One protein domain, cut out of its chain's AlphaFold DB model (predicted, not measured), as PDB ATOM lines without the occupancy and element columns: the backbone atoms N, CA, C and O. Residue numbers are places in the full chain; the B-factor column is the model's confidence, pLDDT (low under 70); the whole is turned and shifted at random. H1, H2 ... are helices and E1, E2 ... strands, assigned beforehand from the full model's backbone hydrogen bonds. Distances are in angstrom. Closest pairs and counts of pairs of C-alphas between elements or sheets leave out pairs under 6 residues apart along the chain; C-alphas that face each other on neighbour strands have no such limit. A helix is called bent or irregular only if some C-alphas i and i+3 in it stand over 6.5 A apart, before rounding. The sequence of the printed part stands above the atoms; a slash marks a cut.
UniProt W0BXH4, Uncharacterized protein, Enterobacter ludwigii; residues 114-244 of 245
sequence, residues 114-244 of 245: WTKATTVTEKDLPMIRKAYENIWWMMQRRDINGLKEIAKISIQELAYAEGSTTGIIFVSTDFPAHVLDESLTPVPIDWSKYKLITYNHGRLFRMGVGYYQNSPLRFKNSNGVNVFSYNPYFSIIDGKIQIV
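What this domain is: This is residues 114 to 244 of the 245 residues of an uncharacterized protein of Enterobacter ludwigii (UniProt W0BXH4). One long helix, H1, covers one side of a body of three small strand hairpins: E1-E2 and E5-E6 sit by its residues 122 to 132, and E3-E4 sits farther along, away from those two. Four short helices, H2 to H5, wind along another side, H2 folding back on the last turns of H1, while an unnamed stretch, residues 181 to 194, leads from H5 to E1. The printed part has 131 residues with five named helices followed by six named strands, in three antiparallel sheets of two strands each. Its class is mixed, helices and strands; it is compact, with a radius of gyration of the C-alphas of 14.6 A, and spans 41 by 39 by 25 A.

Where its parts are: Find C-alpha 122 at (-42.965, -49.266, 6.954); from there H1, residues 122 to 140, runs 27.1 A to C-alpha 140 at (-23.243, -49.693, -11.624). H1 is irregular: C-alphas 123 and 126 are 7.4 A apart. Next come H2, residues 144 to 150, 10.1 A; H3, residues 152 to 161, 14.1 A; H4, residues 166 to 171; and H5, residues 175 to 180. Then read E1, residues 195 to 199, 13.3 A; E2, residues 204 to 208, 12.9 A; E3, residues 218 to 220; E4, residues 226 to 229; E5, residues 234 to 237; and E6, residues 240 to 243, ending at C-alpha 243 at (-39.159, -40.851, -8.718).

How they stand to each other: Start at H1, which with residues 135 to 139 alone touches H2 in a helical hairpin, at a shallow tilt of 20 degrees, opposite ways; the closest C-alphas, of Met 138 and Leu 147, are 6.6 A apart. H3 touches H4 about perpendicular, at 75 degrees, with C-alphas 159 and 166 closest at 5.3 A. H1 and H3 are apart. Every O i to N i+4 pair is within hydrogen-bond range in H2, H3, H4 and H5, and 13 of 15 are in H1. In the hairpin E1 and E2, look for N 197 and O 206 at 2.8 A. The hairpin E3 and E4 has N 219 and O 228 at 2.9 A; E3 is near H1, with 5 pairs of C-alphas within 10 A. In the hairpin E5 and E6, N 237 and O 240 are 2.9 A apart. The closest C-alphas of H1 and E6 are those of Ala 131 and Ile 241, at 6.5 A, and those of E2 and E5 are of Leu 204 and Ser 235, at 5.2 A. E2 and E3 are apart.

The domain as a whole: The two C-alphas farthest apart, of Lys 116 and Asn 223, are 43.6 A from each other. The printed part has no cut, and the link from H5 to E1 is long. The mean pLDDT of the printed part is 95.5, and no printed residue is under 70.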
ATOM      1  N   TRP A 114     -47.331 -36.657  -7.099       94.81
ATOM      2  CA  TRP A 114     -47.318 -37.020  -5.681       94.81
ATOM      3  C   TRP A 114     -48.578 -36.575  -4.923       94.81
ATOM      4  O   TRP A 114     -48.935 -37.189  -3.920       94.81
ATOM      5  N   THR A 115     -49.307 -35.553  -5.392       93.38
ATOM      6  CA  THR A 115     -50.477 -35.013  -4.668       93.38
ATOM      7  C   THR A 115     -51.588 -36.041  -4.465       93.38
ATOM      8  O   THR A 115     -52.322 -35.954  -3.479       93.38
ATOM      9  N   LYS A 116     -51.679 -37.038  -5.352       92.88
ATOM     10  CA  LYS A 116     -52.646 -38.145  -5.297       92.88
ATOM     11  C   LYS A 116     -52.001 -39.494  -4.967       92.88
ATOM     12  O   LYS A 116     -52.669 -40.519  -5.060       92.88
ATOM     13  N   ALA A 117     -50.718 -39.504  -4.605       96.94
ATOM     14  CA  ALA A 117     -50.003 -40.733  -4.304       96.94
ATOM     15  C   ALA A 117     -50.563 -41.432  -3.060       96.94
ATOM     16  O   ALA A 117     -51.129 -40.808  -2.155       96.94
ATOM     17  N   THR A 118     -50.354 -42.745  -3.013       98.00
ATOM     18  CA  THR A 118     -50.651 -43.547  -1.826       98.00
ATOM     19  C   THR A 118     -49.660 -43.195  -0.719       98.00
ATOM     20  O   THR A 118     -48.461 -43.059  -0.969       98.00
ATOM     21  N   THR A 119     -50.165 -43.026   0.504       98.00
ATOM     22  CA  THR A 119     -49.338 -42.768   1.687       98.00
ATOM     23  C   THR A 119     -48.481 -43.990   2.007       98.00
ATOM     24  O   THR A 119     -49.005 -45.089   2.170       98.00
ATOM     25  N   VAL A 120     -47.172 -43.778   2.125       98.25
ATOM     26  CA  VAL A 120     -46.203 -44.824   2.456       98.25
ATOM     27  C   VAL A 120     -46.253 -45.216   3.933       98.25
ATOM     28  O   VAL A 120     -46.498 -44.387   4.813       98.25
ATOM     29  N   THR A 121     -45.935 -46.477   4.207       97.38
ATOM     30  CA  THR A 121     -45.751 -47.035   5.548       97.38
ATOM     31  C   THR A 121     -44.489 -47.899   5.612       97.38
ATOM     32  O   THR A 121     -43.876 -48.224   4.597       97.38
ATOM     33  N   GLU A 122     -44.098 -48.341   6.809       96.44
ATOM     34  CA  GLU A 122     -42.965 -49.266   6.954       96.44
ATOM     35  C   GLU A 122     -43.194 -50.625   6.273       96.44
ATOM     36  O   GLU A 122     -42.231 -51.301   5.910       96.44
ATOM     37  N   LYS A 123     -44.453 -51.013   6.023       97.56
ATOM     38  CA  LYS A 123     -44.781 -52.243   5.281       97.56
ATOM     39  C   LYS A 123     -44.283 -52.196   3.836       97.56
ATOM     40  O   LYS A 123     -44.029 -53.241   3.246       97.56
ATOM     41  N   ASP A 124     -44.091 -50.994   3.294       98.25
ATOM     42  CA  ASP A 124     -43.635 -50.769   1.924       98.25
ATOM     43  C   ASP A 124     -42.103 -50.831   1.792       98.25
ATOM     44  O   ASP A 124     -41.579 -50.839   0.675       98.25
ATOM     45  N   LEU A 125     -41.360 -50.925   2.908       98.06
ATOM     46  CA  LEU A 125     -39.890 -50.947   2.921       98.06
ATOM     47  C   LEU A 125     -39.263 -51.947   1.936       98.06
ATOM     48  O   LEU A 125     -38.315 -51.547   1.258       98.06
ATOM     49  N   PRO A 126     -39.743 -53.199   1.787       97.94
ATOM     50  CA  PRO A 126     -39.176 -54.123   0.803       97.94
ATOM     51  C   PRO A 126     -39.245 -53.580  -0.632       97.94
ATOM     52  O   PRO A 126     -38.277 -53.675  -1.385       97.94
ATOM     53  N   MET A 127     -40.365 -52.953  -1.005       97.94
ATOM     54  CA  MET A 127     -40.557 -52.370  -2.333       97.94
ATOM     55  C   MET A 127     -39.709 -51.105  -2.524       97.94
ATOM     56  O   MET A 127     -39.116 -50.915  -3.586       97.94
ATOM     57  N   ILE A 128     -39.599 -50.269  -1.485       98.50
ATOM     58  CA  ILE A 128     -38.761 -49.061  -1.492       98.50
ATOM     59  C   ILE A 128     -37.288 -49.438  -1.684       98.50
ATOM     60  O   ILE A 128     -36.620 -48.885  -2.555       98.50
ATOM     61  N   ARG A 129     -36.785 -50.412  -0.915       98.31
ATOM     62  CA  ARG A 129     -35.397 -50.893  -1.020       98.31
ATOM     63  C   ARG A 129     -35.093 -51.421  -2.415       98.31
ATOM     64  O   ARG A 129     -34.085 -51.034  -2.998       98.31
ATOM     65  N   LYS A 130     -36.017 -52.192  -2.995       98.31
ATOM     66  CA  LYS A 130     -35.892 -52.685  -4.370       98.31
ATOM     67  C   LYS A 130     -35.801 -51.550  -5.396       98.31
ATOM     68  O   LYS A 130     -35.018 -51.645  -6.335       98.31
ATOM     69  N   ALA A 131     -36.561 -50.465  -5.230       98.44
ATOM     70  CA  ALA A 131     -36.475 -49.308  -6.125       98.44
ATOM     71  C   ALA A 131     -35.091 -48.636  -6.069       98.44
ATOM     72  O   ALA A 131     -34.501 -48.344  -7.107       98.44
ATOM     73  N   TYR A 132     -34.538 -48.464  -4.868       98.56
ATOM     74  CA  TYR A 132     -33.176 -47.962  -4.680       98.56
ATOM     75  C   TYR A 132     -32.106 -48.903  -5.242       98.56
ATOM     76  O   TYR A 132     -31.186 -48.442  -5.910       98.56
ATOM     77  N   GLU A 133     -32.223 -50.210  -5.009       98.50
ATOM     78  CA  GLU A 133     -31.314 -51.218  -5.566       98.50
ATOM     79  C   GLU A 133     -31.352 -51.224  -7.095       98.50
ATOM     80  O   GLU A 133     -30.308 -51.315  -7.735       98.50
ATOM     81  N   ASN A 134     -32.532 -51.058  -7.698       98.44
ATOM     82  CA  ASN A 134     -32.659 -50.930  -9.148       98.44
ATOM     83  C   ASN A 134     -31.872 -49.719  -9.672       98.44
ATOM     84  O   ASN A 134     -31.109 -49.870 -10.627       98.44
ATOM     85  N   ILE A 135     -32.005 -48.552  -9.028       98.50
ATOM     86  CA  ILE A 135     -31.234 -47.348  -9.382       98.50
ATOM     87  C   ILE A 135     -29.739 -47.603  -9.198       98.50
ATOM     88  O   ILE A 135     -28.946 -47.303 -10.087       98.50
ATOM     89  N   TRP A 136     -29.350 -48.196  -8.072       98.62
ATOM     90  CA  TRP A 136     -27.960 -48.523  -7.770       98.62
ATOM     91  C   TRP A 136     -27.346 -49.436  -8.836       98.62
ATOM     92  O   TRP A 136     -26.244 -49.181  -9.318       98.62
ATOM     93  N   TRP A 137     -28.079 -50.454  -9.287       98.50
ATOM     94  CA  TRP A 137     -27.614 -51.317 -10.367       98.50
ATOM     95  C   TRP A 137     -27.569 -50.614 -11.724       98.50
ATOM     96  O   TRP A 137     -26.735 -50.987 -12.547       98.50
ATOM     97  N   MET A 138     -28.443 -49.640 -11.989       98.62
ATOM     98  CA  MET A 138     -28.345 -48.799 -13.187       98.62
ATOM     99  C   MET A 138     -27.110 -47.895 -13.124       98.62
ATOM    100  O   MET A 138     -26.399 -47.791 -14.118       98.62
ATOM    101  N   MET A 139     -26.787 -47.329 -11.955       98.19
ATOM    102  CA  MET A 139     -25.532 -46.597 -11.733       98.19
ATOM    103  C   MET A 139     -24.322 -47.499 -12.002       98.19
ATOM    104  O   MET A 139     -23.430 -47.121 -12.752       98.19
ATOM    105  N   GLN A 140     -24.321 -48.715 -11.444       97.75
ATOM    106  CA  GLN A 140     -23.243 -49.693 -11.624       97.75
ATOM    107  C   GLN A 140     -23.050 -50.093 -13.092       97.75
ATOM    108  O   GLN A 140     -21.923 -50.286 -13.539       97.75
ATOM    109  N   ARG A 141     -24.149 -50.216 -13.842       98.00
ATOM    110  CA  ARG A 141     -24.154 -50.548 -15.275       98.00
ATOM    111  C   ARG A 141     -23.969 -49.331 -16.183       98.00
ATOM    112  O   ARG A 141     -23.946 -49.499 -17.397       98.00
ATOM    113  N   ARG A 142     -23.863 -48.129 -15.607       97.88
ATOM    114  CA  ARG A 142     -23.821 -46.844 -16.320       97.88
ATOM    115  C   ARG A 142     -24.995 -46.665 -17.296       97.88
ATOM    116  O   ARG A 142     -24.857 -46.090 -18.372       97.88
ATOM    117  N   ASP A 143     -26.170 -47.167 -16.915       98.25
ATOM    118  CA  ASP A 143     -27.375 -47.195 -17.747       98.25
ATOM    119  C   ASP A 143     -28.118 -45.850 -17.716       98.25
ATOM    120  O   ASP A 143     -29.114 -45.665 -17.014       98.25
ATOM    121  N   ILE A 144     -27.623 -44.887 -18.493       97.56
ATOM    122  CA  ILE A 144     -28.207 -43.542 -18.580       97.56
ATOM    123  C   ILE A 144     -29.644 -43.562 -19.112       97.56
ATOM    124  O   ILE A 144     -30.482 -42.786 -18.649       97.56
ATOM    125  N   ASN A 145     -29.954 -44.454 -20.054       96.88
ATOM    126  CA  ASN A 145     -31.296 -44.549 -20.625       96.88
ATOM    127  C   ASN A 145     -32.296 -45.097 -19.601       96.88
ATOM    128  O   ASN A 145     -33.378 -44.529 -19.448       96.88
ATOM    129  N   GLY A 146     -31.915 -46.137 -18.856       97.88
ATOM    130  CA  GLY A 146     -32.706 -46.666 -17.748       97.88
ATOM    131  C   GLY A 146     -32.955 -45.612 -16.671       97.88
ATOM    132  O   GLY A 146     -34.103 -45.415 -16.273       97.88
ATOM    133  N   LEU A 147     -31.915 -44.868 -16.270       97.50
ATOM    134  CA  LEU A 147     -32.029 -43.776 -15.295       97.50
ATOM    135  C   LEU A 147     -32.977 -42.665 -15.766       97.50
ATOM    136  O   LEU A 147     -33.794 -42.174 -14.987       97.50
ATOM    137  N   LYS A 148     -32.903 -42.290 -17.046       96.44
ATOM    138  CA  LYS A 148     -33.799 -41.290 -17.632       96.44
ATOM    139  C   LYS A 148     -35.255 -41.761 -17.636       96.44
ATOM    140  O   LYS A 148     -36.142 -40.957 -17.357       96.44
ATOM    141  N   GLU A 149     -35.510 -43.040 -17.919       97.12
ATOM    142  CA  GLU A 149     -36.875 -43.577 -17.946       97.12
ATOM    143  C   GLU A 149     -37.494 -43.650 -16.544       97.12
ATOM    144  O   GLU A 149     -38.635 -43.232 -16.359       97.12
ATOM    145  N   ILE A 150     -36.749 -44.093 -15.525       96.75
ATOM    146  CA  ILE A 150     -37.283 -44.144 -14.151       96.75
ATOM    147  C   ILE A 150     -37.484 -42.755 -13.528       96.75
ATOM    148  O   ILE A 150     -38.321 -42.592 -12.641       96.75
ATOM    149  N   ALA A 151     -36.731 -41.750 -13.983       96.06
ATOM    150  CA  ALA A 151     -36.839 -40.367 -13.524       96.06
ATOM    151  C   ALA A 151     -37.816 -39.532 -14.367       96.06
ATOM    152  O   ALA A 151     -38.002 -38.345 -14.102       96.06
ATOM    153  N   LYS A 152     -38.460 -40.132 -15.376       95.94
ATOM    154  CA  LYS A 152     -39.276 -39.443 -16.381       95.94
ATOM    155  C   LYS A 152     -40.359 -38.549 -15.789       95.94
ATOM    156  O   LYS A 152     -40.492 -37.418 -16.244       95.94
ATOM    157  N   ILE A 153     -41.091 -39.024 -14.778       95.12
ATOM    158  CA  ILE A 153     -42.139 -38.235 -14.111       95.12
ATOM    159  C   ILE A 153     -41.526 -36.979 -13.481       95.12
ATOM    160  O   ILE A 153     -41.942 -35.871 -13.809       95.12
ATOM    161  N   SER A 154     -40.498 -37.144 -12.643       94.31
ATOM    162  CA  SER A 154     -39.787 -36.021 -12.017       94.31
ATOM    163  C   SER A 154     -39.256 -35.022 -13.048       94.31
ATOM    164  O   SER A 154     -39.529 -33.827 -12.959       94.31
ATOM    165  N   ILE A 155     -38.568 -35.515 -14.081       94.06
ATOM    166  CA  ILE A 155     -37.962 -34.682 -15.124       94.06
ATOM    167  C   ILE A 155     -39.025 -33.898 -15.904       94.06
ATOM    168  O   ILE A 155     -38.813 -32.728 -16.208       94.06
ATOM    169  N   GLN A 156     -40.153 -34.524 -16.252       93.94
ATOM    170  CA  GLN A 156     -41.249 -33.863 -16.968       93.94
ATOM    171  C   GLN A 156     -41.909 -32.781 -16.115       93.94
ATOM    172  O   GLN A 156     -42.158 -31.680 -16.605       93.94
ATOM    173  N   GLU A 157     -42.161 -33.079 -14.842       92.38
ATOM    174  CA  GLU A 157     -42.757 -32.126 -13.910       92.38
ATOM    175  C   GLU A 157     -41.848 -30.917 -13.671       92.38
ATOM    176  O   GLU A 157     -42.314 -29.781 -13.745       92.38
ATOM    177  N   LEU A 158     -40.552 -31.146 -13.443       89.56
ATOM    178  CA  LEU A 158     -39.569 -30.078 -13.264       89.56
ATOM    179  C   LEU A 158     -39.359 -29.273 -14.551       89.56
ATOM    180  O   LEU A 158     -39.294 -28.052 -14.496       89.56
ATOM    181  N   ALA A 159     -39.315 -29.923 -15.717       90.38
ATOM    182  CA  ALA A 159     -39.178 -29.222 -16.995       90.38
ATOM    183  C   ALA A 159     -40.354 -28.272 -17.238       90.38
ATOM    184  O   ALA A 159     -40.147 -27.128 -17.632       90.38
ATOM    185  N   TYR A 160     -41.576 -28.721 -16.944       88.31
ATOM    186  CA  TYR A 160     -42.761 -27.876 -17.032       88.31
ATOM    187  C   TYR A 160     -42.700 -26.697 -16.052       88.31
ATOM    188  O   TYR A 160     -42.961 -25.561 -16.441       88.31
ATOM    189  N   ALA A 161     -42.340 -26.960 -14.795       84.50
ATOM    190  CA  ALA A 161     -42.305 -25.947 -13.744       84.50
ATOM    191  C   ALA A 161     -41.241 -24.865 -13.974       84.50
ATOM    192  O   ALA A 161     -41.491 -23.694 -13.717       84.50
ATOM    193  N   GLU A 162     -40.078 -25.263 -14.488       83.62
ATOM    194  CA  GLU A 162     -38.936 -24.380 -14.735       83.62
ATOM    195  C   GLU A 162     -38.952 -23.774 -16.151       83.62
ATOM    196  O   GLU A 162     -38.009 -23.089 -16.545       83.62
ATOM    197  N   GLY A 163     -39.982 -24.054 -16.963       86.12
ATOM    198  CA  GLY A 163     -40.032 -23.611 -18.362       86.12
ATOM    199  C   GLY A 163     -38.845 -24.114 -19.196       86.12
ATOM    200  O   GLY A 163     -38.379 -23.426 -20.103       86.12
ATOM    201  N   SER A 164     -38.334 -25.303 -18.866       90.44
ATOM    202  CA  SER A 164     -37.132 -25.906 -19.440       90.44
ATOM    203  C   SER A 164     -37.468 -27.172 -20.238       90.44
ATOM    204  O   SER A 164     -38.623 -27.569 -20.385       90.44
ATOM    205  N   THR A 165     -36.448 -27.833 -20.783       93.31
ATOM    206  CA  THR A 165     -36.613 -29.121 -21.467       93.31
ATOM    207  C   THR A 165     -36.242 -30.276 -20.548       93.31
ATOM    208  O   THR A 165     -35.368 -30.165 -19.690       93.31
ATOM    209  N   THR A 166     -36.843 -31.443 -20.780       93.38
ATOM    210  CA  THR A 166     -36.526 -32.665 -20.025       93.38
ATOM    211  C   THR A 166     -35.049 -33.057 -20.126       93.38
ATOM    212  O   THR A 166     -34.493 -33.637 -19.201       93.38
ATOM    213  N   GLY A 167     -34.403 -32.758 -21.260       92.44
ATOM    214  CA  GLY A 167     -32.974 -33.008 -21.444       92.44
ATOM    215  C   GLY A 167     -32.124 -32.151 -20.510       92.44
ATOM    216  O   GLY A 167     -31.269 -32.693 -19.816       92.44
ATOM    217  N   ILE A 168     -32.414 -30.847 -20.453       93.06
ATOM    218  CA  ILE A 168     -31.707 -29.890 -19.589       93.06
ATOM    219  C   ILE A 168     -31.890 -30.257 -18.115       93.06
ATOM    220  O   ILE A 168     -30.903 -30.349 -17.394       93.06
ATOM    221  N   ILE A 169     -33.123 -30.536 -17.684       93.81
ATOM    222  CA  ILE A 169     -33.402 -30.923 -16.293       93.81
ATOM    223  C   ILE A 169     -32.636 -32.181 -15.888       93.81
ATOM    224  O   ILE A 169     -32.114 -32.263 -14.783       93.81
ATOM    225  N   PHE A 170     -32.558 -33.181 -16.767       94.12
ATOM    226  CA  PHE A 170     -31.857 -34.413 -16.427       94.12
ATOM    227  C   PHE A 170     -30.359 -34.175 -16.213       94.12
ATOM    228  O   PHE A 170     -29.803 -34.637 -15.215       94.12
ATOM    229  N   VAL A 171     -29.711 -33.424 -17.111       93.94
ATOM    230  CA  VAL A 171     -28.274 -33.136 -16.991       93.94
ATOM    231  C   VAL A 171     -27.961 -32.174 -15.846       93.94
ATOM    232  O   VAL A 171     -26.922 -32.333 -15.219       93.94
ATOM    233  N   SER A 172     -28.868 -31.252 -15.501       92.44
ATOM    234  CA  SER A 172     -28.668 -30.282 -14.411       92.44
ATOM    235  C   SER A 172     -28.685 -30.901 -13.012       92.44
ATOM    236  O   SER A 172     -28.423 -30.208 -12.035       92.44
ATOM    237  N   THR A 173     -29.022 -32.186 -12.885       90.81
ATOM    238  CA  THR A 173     -28.905 -32.912 -11.610       90.81
ATOM    239  C   THR A 173     -27.470 -33.337 -11.291       90.81
ATOM    240  O   THR A 173     -27.244 -33.930 -10.235       90.81
ATOM    241  N   ASP A 174     -26.535 -33.151 -12.230       94.00
ATOM    242  CA  ASP A 174     -25.171 -33.702 -12.260       94.00
ATOM    243  C   ASP A 174     -25.088 -35.235 -12.175       94.00
ATOM    244  O   ASP A 174     -24.029 -35.827 -12.395       94.00
ATOM    245  N   PHE A 175     -26.200 -35.921 -11.910       95.56
ATOM    246  CA  PHE A 175     -26.253 -37.361 -11.746       95.56
ATOM    247  C   PHE A 175     -25.791 -38.119 -13.000       95.56
ATOM    248  O   PHE A 175     -24.979 -39.033 -12.844       95.56
ATOM    249  N   PRO A 176     -26.183 -37.739 -14.236       96.25
ATOM    250  CA  PRO A 176     -25.685 -38.409 -15.436       96.25
ATOM    251  C   PRO A 176     -24.165 -38.307 -15.589       96.25
ATOM    252  O   PRO A 176     -23.530 -39.293 -15.951       96.25
ATOM    253  N   ALA A 177     -23.575 -37.149 -15.272       96.81
ATOM    254  CA  ALA A 177     -22.130 -36.948 -15.361       96.81
ATOM    255  C   ALA A 177     -21.380 -37.868 -14.384       96.81
ATOM    256  O   ALA A 177     -20.441 -38.552 -14.781       96.81
ATOM    257  N   HIS A 178     -21.858 -37.976 -13.140       97.50
ATOM    258  CA  HIS A 178     -21.259 -38.861 -12.137       97.50
ATOM    259  C   HIS A 178     -21.440 -40.351 -12.460       97.50
ATOM    260  O   HIS A 178     -20.587 -41.164 -12.118       97.50
ATOM    261  N   VAL A 179     -22.537 -40.727 -13.126       97.69
ATOM    262  CA  VAL A 179     -22.750 -42.107 -13.593       97.69
ATOM    263  C   VAL A 179     -21.821 -42.454 -14.760       97.69
ATOM    264  O   VAL A 179     -21.376 -43.597 -14.865       97.69
ATOM    265  N   LEU A 180     -21.508 -41.494 -15.630       97.38
ATOM    266  CA  LEU A 180     -20.595 -41.696 -16.757       97.38
ATOM    267  C   LEU A 180     -19.115 -41.649 -16.354       97.38
ATOM    268  O   LEU A 180     -18.297 -42.247 -17.046       97.38
ATOM    269  N   ASP A 181     -18.767 -40.999 -15.244       97.25
ATOM    270  CA  ASP A 181     -17.384 -40.915 -14.769       97.25
ATOM    271  C   ASP A 181     -16.857 -42.286 -14.314       97.25
ATOM    272  O   ASP A 181     -17.282 -42.858 -13.303       97.25
ATOM    273  N   GLU A 182     -15.907 -42.830 -15.075       95.69
ATOM    274  CA  GLU A 182     -15.333 -44.149 -14.826       95.69
ATOM    275  C   GLU A 182     -14.479 -44.235 -13.560       95.69
ATOM    276  O   GLU A 182     -14.331 -45.319 -12.990       95.69
ATOM    277  N   SER A 183     -13.985 -43.098 -13.066       96.19
ATOM    278  CA  SER A 183     -13.219 -43.024 -11.821       96.19
ATOM    279  C   SER A 183     -14.091 -43.170 -10.568       96.19
ATOM    280  O   SER A 183     -13.576 -43.394  -9.466       96.19
ATOM    281  N   LEU A 184     -15.414 -43.064 -10.727       97.94
ATOM    282  CA  LEU A 184     -16.375 -43.145  -9.643       97.94
ATOM    283  C   LEU A 184     -16.996 -44.536  -9.540       97.94
ATOM    284  O   LEU A 184     -17.357 -45.180 -10.526       97.94
ATOM    285  N   THR A 185     -17.159 -44.990  -8.298       97.94
ATOM    286  CA  THR A 185     -17.780 -46.279  -7.975       97.94
ATOM    287  C   THR A 185     -19.016 -46.071  -7.098       97.94
ATOM    288  O   THR A 185     -18.912 -45.389  -6.071       97.94
ATOM    289  N   PRO A 186     -20.176 -46.663  -7.439       97.81
ATOM    290  CA  PRO A 186     -21.331 -46.692  -6.550       97.81
ATOM    291  C   PRO A 186     -20.993 -47.341  -5.201       97.81
ATOM    292  O   PRO A 186     -20.357 -48.391  -5.123       97.81
ATOM    293  N   VAL A 187     -21.431 -46.726  -4.106       97.69
ATOM    294  CA  VAL A 187     -21.214 -47.257  -2.752       97.69
ATOM    295  C   VAL A 187     -22.274 -48.320  -2.445       97.69
ATOM    296  O   VAL A 187     -23.456 -48.014  -2.607       97.69
ATOM    297  N   PRO A 188     -21.913 -49.533  -1.984       96.81
ATOM    298  CA  PRO A 188     -22.892 -50.535  -1.564       96.81
ATOM    299  C   PRO A 188     -23.851 -50.003  -0.493       96.81
ATOM    300  O   PRO A 188     -23.451 -49.261   0.412       96.81
ATOM    301  N   ILE A 189     -25.121 -50.390  -0.591       97.50
ATOM    302  CA  ILE A 189     -26.161 -49.926   0.326       97.50
ATOM    303  C   ILE A 189     -26.184 -50.812   1.572       97.50
ATOM    304  O   ILE A 189     -26.413 -52.015   1.496       97.50
ATOM    305  N   ASP A 190     -25.996 -50.192   2.732       96.31
ATOM    306  CA  ASP A 190     -26.140 -50.831   4.039       96.31
ATOM    307  C   ASP A 190     -27.470 -50.408   4.667       96.31
ATOM    308  O   ASP A 190     -27.569 -49.363   5.315       96.31
ATOM    309  N   TRP A 191     -28.510 -51.218   4.449       97.12
ATOM    310  CA  TRP A 191     -29.877 -50.911   4.870       97.12
ATOM    311  C   TRP A 191     -30.050 -50.718   6.378       97.12
ATOM    312  O   TRP A 191     -31.011 -50.064   6.778       97.12
ATOM    313  N   SER A 192     -29.131 -51.224   7.207       96.19
ATOM    314  CA  SER A 192     -29.190 -51.046   8.664       96.19
ATOM    315  C   SER A 192     -29.038 -49.580   9.097       96.19
ATOM    316  O   SER A 192     -29.464 -49.210  10.189       96.19
ATOM    317  N   LYS A 193     -28.470 -48.730   8.231       95.75
ATOM    318  CA  LYS A 193     -28.188 -47.314   8.520       95.75
ATOM    319  C   LYS A 193     -29.298 -46.358   8.105       95.75
ATOM    320  O   LYS A 193     -29.321 -45.221   8.573       95.75
ATOM    321  N   TYR A 194     -30.178 -46.774   7.199       97.06
ATOM    322  CA  TYR A 194     -31.137 -45.878   6.564       97.06
ATOM    323  C   TYR A 194     -32.540 -46.099   7.109       97.06
ATOM    324  O   TYR A 194     -33.006 -47.231   7.234       97.06
ATOM    325  N   LYS A 195     -33.242 -44.994   7.353       96.88
ATOM    326  CA  LYS A 195     -34.646 -44.995   7.769       96.88
ATOM    327  C   LYS A 195     -35.527 -44.349   6.711       96.88
ATOM    328  O   LYS A 195     -35.061 -43.516   5.931       96.88
ATOM    329  N   LEU A 196     -36.800 -44.730   6.717       97.44
ATOM    330  CA  LEU A 196     -37.828 -44.076   5.922       97.44
ATOM    331  C   LEU A 196     -38.096 -42.679   6.489       97.44
ATOM    332  O   LEU A 196     -38.349 -42.521   7.684       97.44
ATOM    333  N   ILE A 197     -38.039 -41.670   5.627       95.94
ATOM    334  CA  ILE A 197     -38.354 -40.280   5.950       95.94
ATOM    335  C   ILE A 197     -39.516 -39.860   5.066       95.94
ATOM    336  O   ILE A 197     -39.470 -40.052   3.851       95.94
ATOM    337  N   THR A 198     -40.554 -39.306   5.681       95.12
ATOM    338  CA  THR A 198     -41.817 -38.985   5.019       95.12
ATOM    339  C   THR A 198     -42.101 -37.491   5.052       95.12
ATOM    340  O   THR A 198     -41.757 -36.781   5.994       95.12
ATOM    341  N   TYR A 199     -42.758 -37.033   3.995       92.19
ATOM    342  CA  TYR A 199     -43.162 -35.659   3.739       92.19
ATOM    343  C   TYR A 199     -44.597 -35.663   3.216       92.19
ATOM    344  O   TYR A 199     -45.064 -36.682   2.695       92.19
ATOM    345  N   ASN A 200     -45.304 -34.539   3.346       91.50
ATOM    346  CA  ASN A 200     -46.660 -34.368   2.812       91.50
ATOM    347  C   ASN A 200     -47.576 -35.563   3.135       91.50
ATOM    348  O   ASN A 200     -48.135 -36.209   2.249       91.50
ATOM    349  N   HIS A 201     -47.665 -35.894   4.429       92.25
ATOM    350  CA  HIS A 201     -48.465 -37.010   4.952       92.25
ATOM    351  C   HIS A 201     -48.106 -38.378   4.339       92.25
ATOM    352  O   HIS A 201     -48.974 -39.217   4.096       92.25
ATOM    353  N   GLY A 202     -46.816 -38.592   4.061       95.38
ATOM    354  CA  GLY A 202     -46.274 -39.836   3.512       95.38
ATOM    355  C   GLY A 202     -46.504 -40.034   2.017       95.38
ATOM    356  O   GLY A 202     -46.210 -41.106   1.501       95.38
ATOM    357  N   ARG A 203     -47.005 -39.023   1.302       96.38
ATOM    358  CA  ARG A 203     -47.118 -39.079  -0.165       96.38
ATOM    359  C   ARG A 203     -45.788 -38.842  -0.868       96.38
ATOM    360  O   ARG A 203     -45.600 -39.306  -1.987       96.38
ATOM    361  N   LEU A 204     -44.874 -38.147  -0.199       96.06
ATOM    362  CA  LEU A 204     -43.482 -38.003  -0.592       96.06
ATOM    363  C   LEU A 204     -42.610 -38.686   0.455       96.06
ATOM    364  O   LEU A 204     -42.839 -38.534   1.656       96.06
ATOM    365  N   PHE A 205     -41.601 -39.428   0.023       97.44
ATOM    366  CA  PHE A 205     -40.684 -40.086   0.947       97.44
ATOM    367  C   PHE A 205     -39.324 -40.363   0.324       97.44
ATOM    368  O   PHE A 205     -39.149 -40.326  -0.892       97.44
ATOM    369  N   ARG A 206     -38.350 -40.662   1.180       97.44
ATOM    370  CA  ARG A 206     -37.025 -41.148   0.790       97.44
ATOM    371  C   ARG A 206     -36.401 -41.972   1.910       97.44
ATOM    372  O   ARG A 206     -36.822 -41.883   3.062       97.44
ATOM    373  N   MET A 207     -35.372 -42.742   1.581       97.94
ATOM    374  CA  MET A 207     -34.472 -43.339   2.563       97.94
ATOM    375  C   MET A 207     -33.343 -42.353   2.863       97.94
ATOM    376  O   MET A 207     -32.709 -41.842   1.941       97.94
ATOM    377  N   GLY A 208     -33.083 -42.088   4.143       96.50
ATOM    378  CA  GLY A 208     -32.047 -41.143   4.556       96.50
ATOM    379  C   GLY A 208     -31.375 -41.517   5.872       96.50
ATOM    380  O   GLY A 208     -31.922 -42.282   6.672       96.50
ATOM    381  N   VAL A 209     -30.178 -40.969   6.097       94.56
ATOM    382  CA  VAL A 209     -29.410 -41.131   7.341       94.56
ATOM    383  C   VAL A 209     -28.854 -39.798   7.849       94.56
ATOM    384  O   VAL A 209     -28.415 -38.950   7.071       94.56
ATOM    385  N   GLY A 210     -28.839 -39.632   9.172       89.00
ATOM    386  CA  GLY A 210     -28.304 -38.444   9.841       89.00
ATOM    387  C   GLY A 210     -29.158 -37.184   9.660       89.00
ATOM    388  O   GLY A 210     -30.247 -37.227   9.090       89.00
ATOM    389  N   TYR A 211     -28.644 -36.059  10.162       80.50
ATOM    390  CA  TYR A 211     -29.329 -34.759  10.144       80.50
ATOM    391  C   TYR A 211     -29.579 -34.242   8.720       80.50
ATOM    392  O   TYR A 211     -30.693 -33.857   8.388       80.50
ATOM    393  N   TYR A 212     -28.570 -34.340   7.848       84.75
ATOM    394  CA  TYR A 212     -28.676 -33.989   6.424       84.75
ATOM    395  C   TYR A 212     -29.449 -35.022   5.596       84.75
ATOM    396  O   TYR A 212     -29.646 -34.841   4.396       84.75
ATOM    397  N   GLN A 213     -29.896 -36.109   6.239       91.06
ATOM    398  CA  GLN A 213     -30.708 -37.154   5.635       91.06
ATOM    399  C   GLN A 213     -30.095 -37.723   4.347       91.06
ATOM    400  O   GLN A 213     -30.792 -37.894   3.347       91.06
ATOM    401  N   ASN A 214     -28.791 -37.991   4.363       91.81
ATOM    402  CA  ASN A 214     -28.037 -38.408   3.184       91.81
ATOM    403  C   ASN A 214     -28.655 -39.655   2.540       91.81
ATOM    404  O   ASN A 214     -28.979 -40.616   3.244       91.81
ATOM    405  N   SER A 215     -28.787 -39.645   1.213       95.62
ATOM    406  CA  SER A 215     -29.335 -40.761   0.439       95.62
ATOM    407  C   SER A 215     -28.403 -41.986   0.434       95.62
ATOM    408  O   SER A 215     -27.179 -41.850   0.569       95.62
ATOM    409  N   PRO A 216     -28.946 -43.210   0.270       97.25
ATOM    410  CA  PRO A 216     -28.142 -44.410   0.043       97.25
ATOM    411  C   PRO A 216     -27.429 -44.429  -1.318       97.25
ATOM    412  O   PRO A 216     -26.427 -45.126  -1.458       97.25
ATOM    413  N   LEU A 217     -27.888 -43.649  -2.303       98.06
ATOM    414  CA  LEU A 217     -27.298 -43.596  -3.644       98.06
ATOM    415  C   LEU A 217     -26.107 -42.638  -3.645       98.06
ATOM    416  O   LEU A 217     -26.276 -41.416  -3.639       98.06
ATOM    417  N   ARG A 218     -24.896 -43.194  -3.601       97.38
ATOM    418  CA  ARG A 218     -23.650 -42.431  -3.461       97.38
ATOM    419  C   ARG A 218     -22.574 -42.940  -4.402       97.38
ATOM    420  O   ARG A 218     -22.524 -44.136  -4.680       97.38
ATOM    421  N   PHE A 219     -21.685 -42.038  -4.799       98.19
ATOM    422  CA  PHE A 219     -20.435 -42.358  -5.477       98.19
ATOM    423  C   PHE A 219     -19.242 -42.038  -4.586       98.19
ATOM    424  O   PHE A 219     -19.222 -41.018  -3.888       98.19
ATOM    425  N   LYS A 220     -18.230 -42.900  -4.664       97.69
ATOM    426  CA  LYS A 220     -16.899 -42.657  -4.115       97.69
ATOM    427  C   LYS A 220     -15.862 -42.583  -5.229       97.69
ATOM    428  O   LYS A 220     -16.016 -43.254  -6.249       97.69
ATOM    429  N   ASN A 221     -14.812 -41.804  -5.008       97.00
ATOM    430  CA  ASN A 221     -13.629 -41.795  -5.868       97.00
ATOM    431  C   ASN A 221     -12.674 -42.961  -5.532       97.00
ATOM    432  O   ASN A 221     -12.923 -43.748  -4.611       97.00
ATOM    433  N   SER A 222     -11.557 -43.047  -6.256       94.81
ATOM    434  CA  SER A 222     -10.503 -44.058  -6.064       94.81
ATOM    435  C   SER A 222      -9.885 -44.062  -4.659       94.81
ATOM    436  O   SER A 222      -9.496 -45.119  -4.167       94.81
ATOM    437  N   ASN A 223      -9.872 -42.916  -3.972       95.75
ATOM    438  CA  ASN A 223      -9.398 -42.786  -2.590       95.75
ATOM    439  C   ASN A 223     -10.443 -43.239  -1.551       95.75
ATOM    440  O   ASN A 223     -10.220 -43.119  -0.348       95.75
ATOM    441  N   GLY A 224     -11.608 -43.722  -1.991       93.88
ATOM    442  CA  GLY A 224     -12.694 -44.156  -1.117       93.88
ATOM    443  C   GLY A 224     -13.516 -43.016  -0.509       93.88
ATOM    444  O   GLY A 224     -14.369 -43.274   0.340       93.88
ATOM    445  N   VAL A 225     -13.296 -41.772  -0.942       96.06
ATOM    446  CA  VAL A 225     -14.013 -40.592  -0.445       96.06
ATOM    447  C   VAL A 225     -15.345 -40.459  -1.173       96.06
ATOM    448  O   VAL A 225     -15.383 -40.516  -2.400       96.06
ATOM    449  N   ASN A 226     -16.436 -40.255  -0.428       93.88
ATOM    450  CA  ASN A 226     -17.745 -39.953  -1.013       93.88
ATOM    451  C   ASN A 226     -17.711 -38.562  -1.653       93.88
ATOM    452  O   ASN A 226     -17.462 -37.583  -0.953       93.88
ATOM    453  N   VAL A 227     -17.996 -38.480  -2.951       95.38
ATOM    454  CA  VAL A 227     -17.929 -37.221  -3.717       95.38
ATOM    455  C   VAL A 227     -19.286 -36.754  -4.228       95.38
ATOM    456  O   VAL A 227     -19.458 -35.574  -4.501       95.38
ATOM    457  N   PHE A 228     -20.268 -37.656  -4.313       95.56
ATOM    458  CA  PHE A 228     -21.603 -37.323  -4.797       95.56
ATOM    459  C   PHE A 228     -22.672 -38.211  -4.169       95.56
ATOM    460  O   PHE A 228     -22.429 -39.379  -3.847       95.56
ATOM    461  N   SER A 229     -23.881 -37.667  -4.036       95.19
ATOM    462  CA  SER A 229     -25.071 -38.425  -3.671       95.19
ATOM    463  C   SER A 229     -26.267 -37.983  -4.502       95.19
ATOM    464  O   SER A 229     -26.583 -36.797  -4.560       95.19
ATOM    465  N   TYR A 230     -26.957 -38.951  -5.105       95.75
ATOM    466  CA  TYR A 230     -28.232 -38.706  -5.765       95.75
ATOM    467  C   TYR A 230     -29.354 -38.789  -4.726       95.75
ATOM    468  O   TYR A 230     -29.484 -39.804  -4.038       95.75
ATOM    469  N   ASN A 231     -30.158 -37.732  -4.587       93.94
ATOM    470  CA  ASN A 231     -31.126 -37.575  -3.492       93.94
ATOM    471  C   ASN A 231     -32.589 -37.523  -3.979       93.94
ATOM    472  O   ASN A 231     -33.261 -36.521  -3.727       93.94
ATOM    473  N   PRO A 232     -33.098 -38.574  -4.651       95.00
ATOM    474  CA  PRO A 232     -34.456 -38.563  -5.168       95.00
ATOM    475  C   PRO A 232     -35.498 -38.652  -4.046       95.00
ATOM    476  O   PRO A 232     -35.285 -39.305  -3.015       95.00
ATOM    477  N   TYR A 233     -36.654 -38.045  -4.291       96.06
ATOM    478  CA  TYR A 233     -37.893 -38.300  -3.575       96.06
ATOM    479  C   TYR A 233     -38.790 -39.216  -4.392       96.06
ATOM    480  O   TYR A 233     -38.905 -39.118  -5.618       96.06
ATOM    481  N   PHE A 234     -39.488 -40.070  -3.664       98.12
ATOM    482  CA  PHE A 234     -40.366 -41.077  -4.209       98.12
ATOM    483  C   PHE A 234     -41.811 -40.856  -3.785       98.12
ATOM    484  O   PHE A 234     -42.100 -40.277  -2.735       98.12
ATOM    485  N   SER A 235     -42.704 -41.405  -4.599       98.31
ATOM    486  CA  SER A 235     -44.125 -41.569  -4.307       98.31
ATOM    487  C   SER A 235     -44.592 -42.957  -4.733       98.31
ATOM    488  O   SER A 235     -44.022 -43.554  -5.647       98.31
ATOM    489  N   ILE A 236     -45.656 -43.458  -4.096       98.38
ATOM    490  CA  ILE A 236     -46.375 -44.646  -4.569       98.38
ATOM    491  C   ILE A 236     -47.482 -44.178  -5.519       98.38
ATOM    492  O   ILE A 236     -48.509 -43.656  -5.078       98.38
ATOM    493  N   ILE A 237     -47.269 -44.360  -6.820       97.06
ATOM    494  CA  ILE A 237     -48.216 -44.010  -7.888       97.06
ATOM    495  C   ILE A 237     -48.622 -45.309  -8.578       97.06
ATOM    496  O   ILE A 237     -47.758 -46.083  -8.988       97.06
ATOM    497  N   ASP A 238     -49.927 -45.574  -8.651       95.31
ATOM    498  CA  ASP A 238     -50.487 -46.803  -9.231       95.31
ATOM    499  C   ASP A 238     -49.839 -48.086  -8.670       95.31
ATOM    500  O   ASP A 238     -49.510 -49.026  -9.395       95.31
ATOM    501  N   GLY A 239     -49.588 -48.095  -7.355       95.62
ATOM    502  CA  GLY A 239     -48.960 -49.214  -6.643       95.62
ATOM    503  C   GLY A 239     -47.458 -49.392  -6.902       95.62
ATOM    504  O   GLY A 239     -46.889 -50.387  -6.462       95.62
ATOM    505  N   LYS A 240     -46.797 -48.457  -7.598       96.88
ATOM    506  CA  LYS A 240     -45.363 -48.514  -7.923       96.88
ATOM    507  C   LYS A 240     -44.598 -47.362  -7.282       96.88
ATOM    508  O   LYS A 240     -45.089 -46.240  -7.215       96.88
ATOM    509  N   ILE A 241     -43.364 -47.638  -6.863       98.12
ATOM    510  CA  ILE A 241     -42.416 -46.613  -6.412       98.12
ATOM    511  C   ILE A 241     -41.903 -45.854  -7.634       98.12
ATOM    512  O   ILE A 241     -41.278 -46.456  -8.505       98.12
ATOM    513  N   GLN A 242     -42.154 -44.550  -7.683       98.00
ATOM    514  CA  GLN A 242     -41.747 -43.672  -8.780       98.00
ATOM    515  C   GLN A 242     -40.925 -42.501  -8.253       98.00
ATOM    516  O   GLN A 242     -41.241 -41.968  -7.187       98.00
ATOM    517  N   ILE A 243     -39.904 -42.082  -9.007       97.31
ATOM    518  CA  ILE A 243     -39.159 -40.851  -8.718       97.31
ATOM    519  C   ILE A 243     -40.026 -39.666  -9.129       97.31
ATOM    520  O   ILE A 243     -40.449 -39.554 -10.283       97.31
ATOM    521  N   VAL A 244     -40.260 -38.769  -8.181       95.00
ATOM    522  CA  VAL A 244     -41.068 -37.567  -8.393       95.00
ATOM    523  C   VAL A 244     -40.301 -36.286  -8.103       95.00
ATOM    524  O   VAL A 244     -40.730 -35.256  -8.595       95.00
TER     525      VAL A 244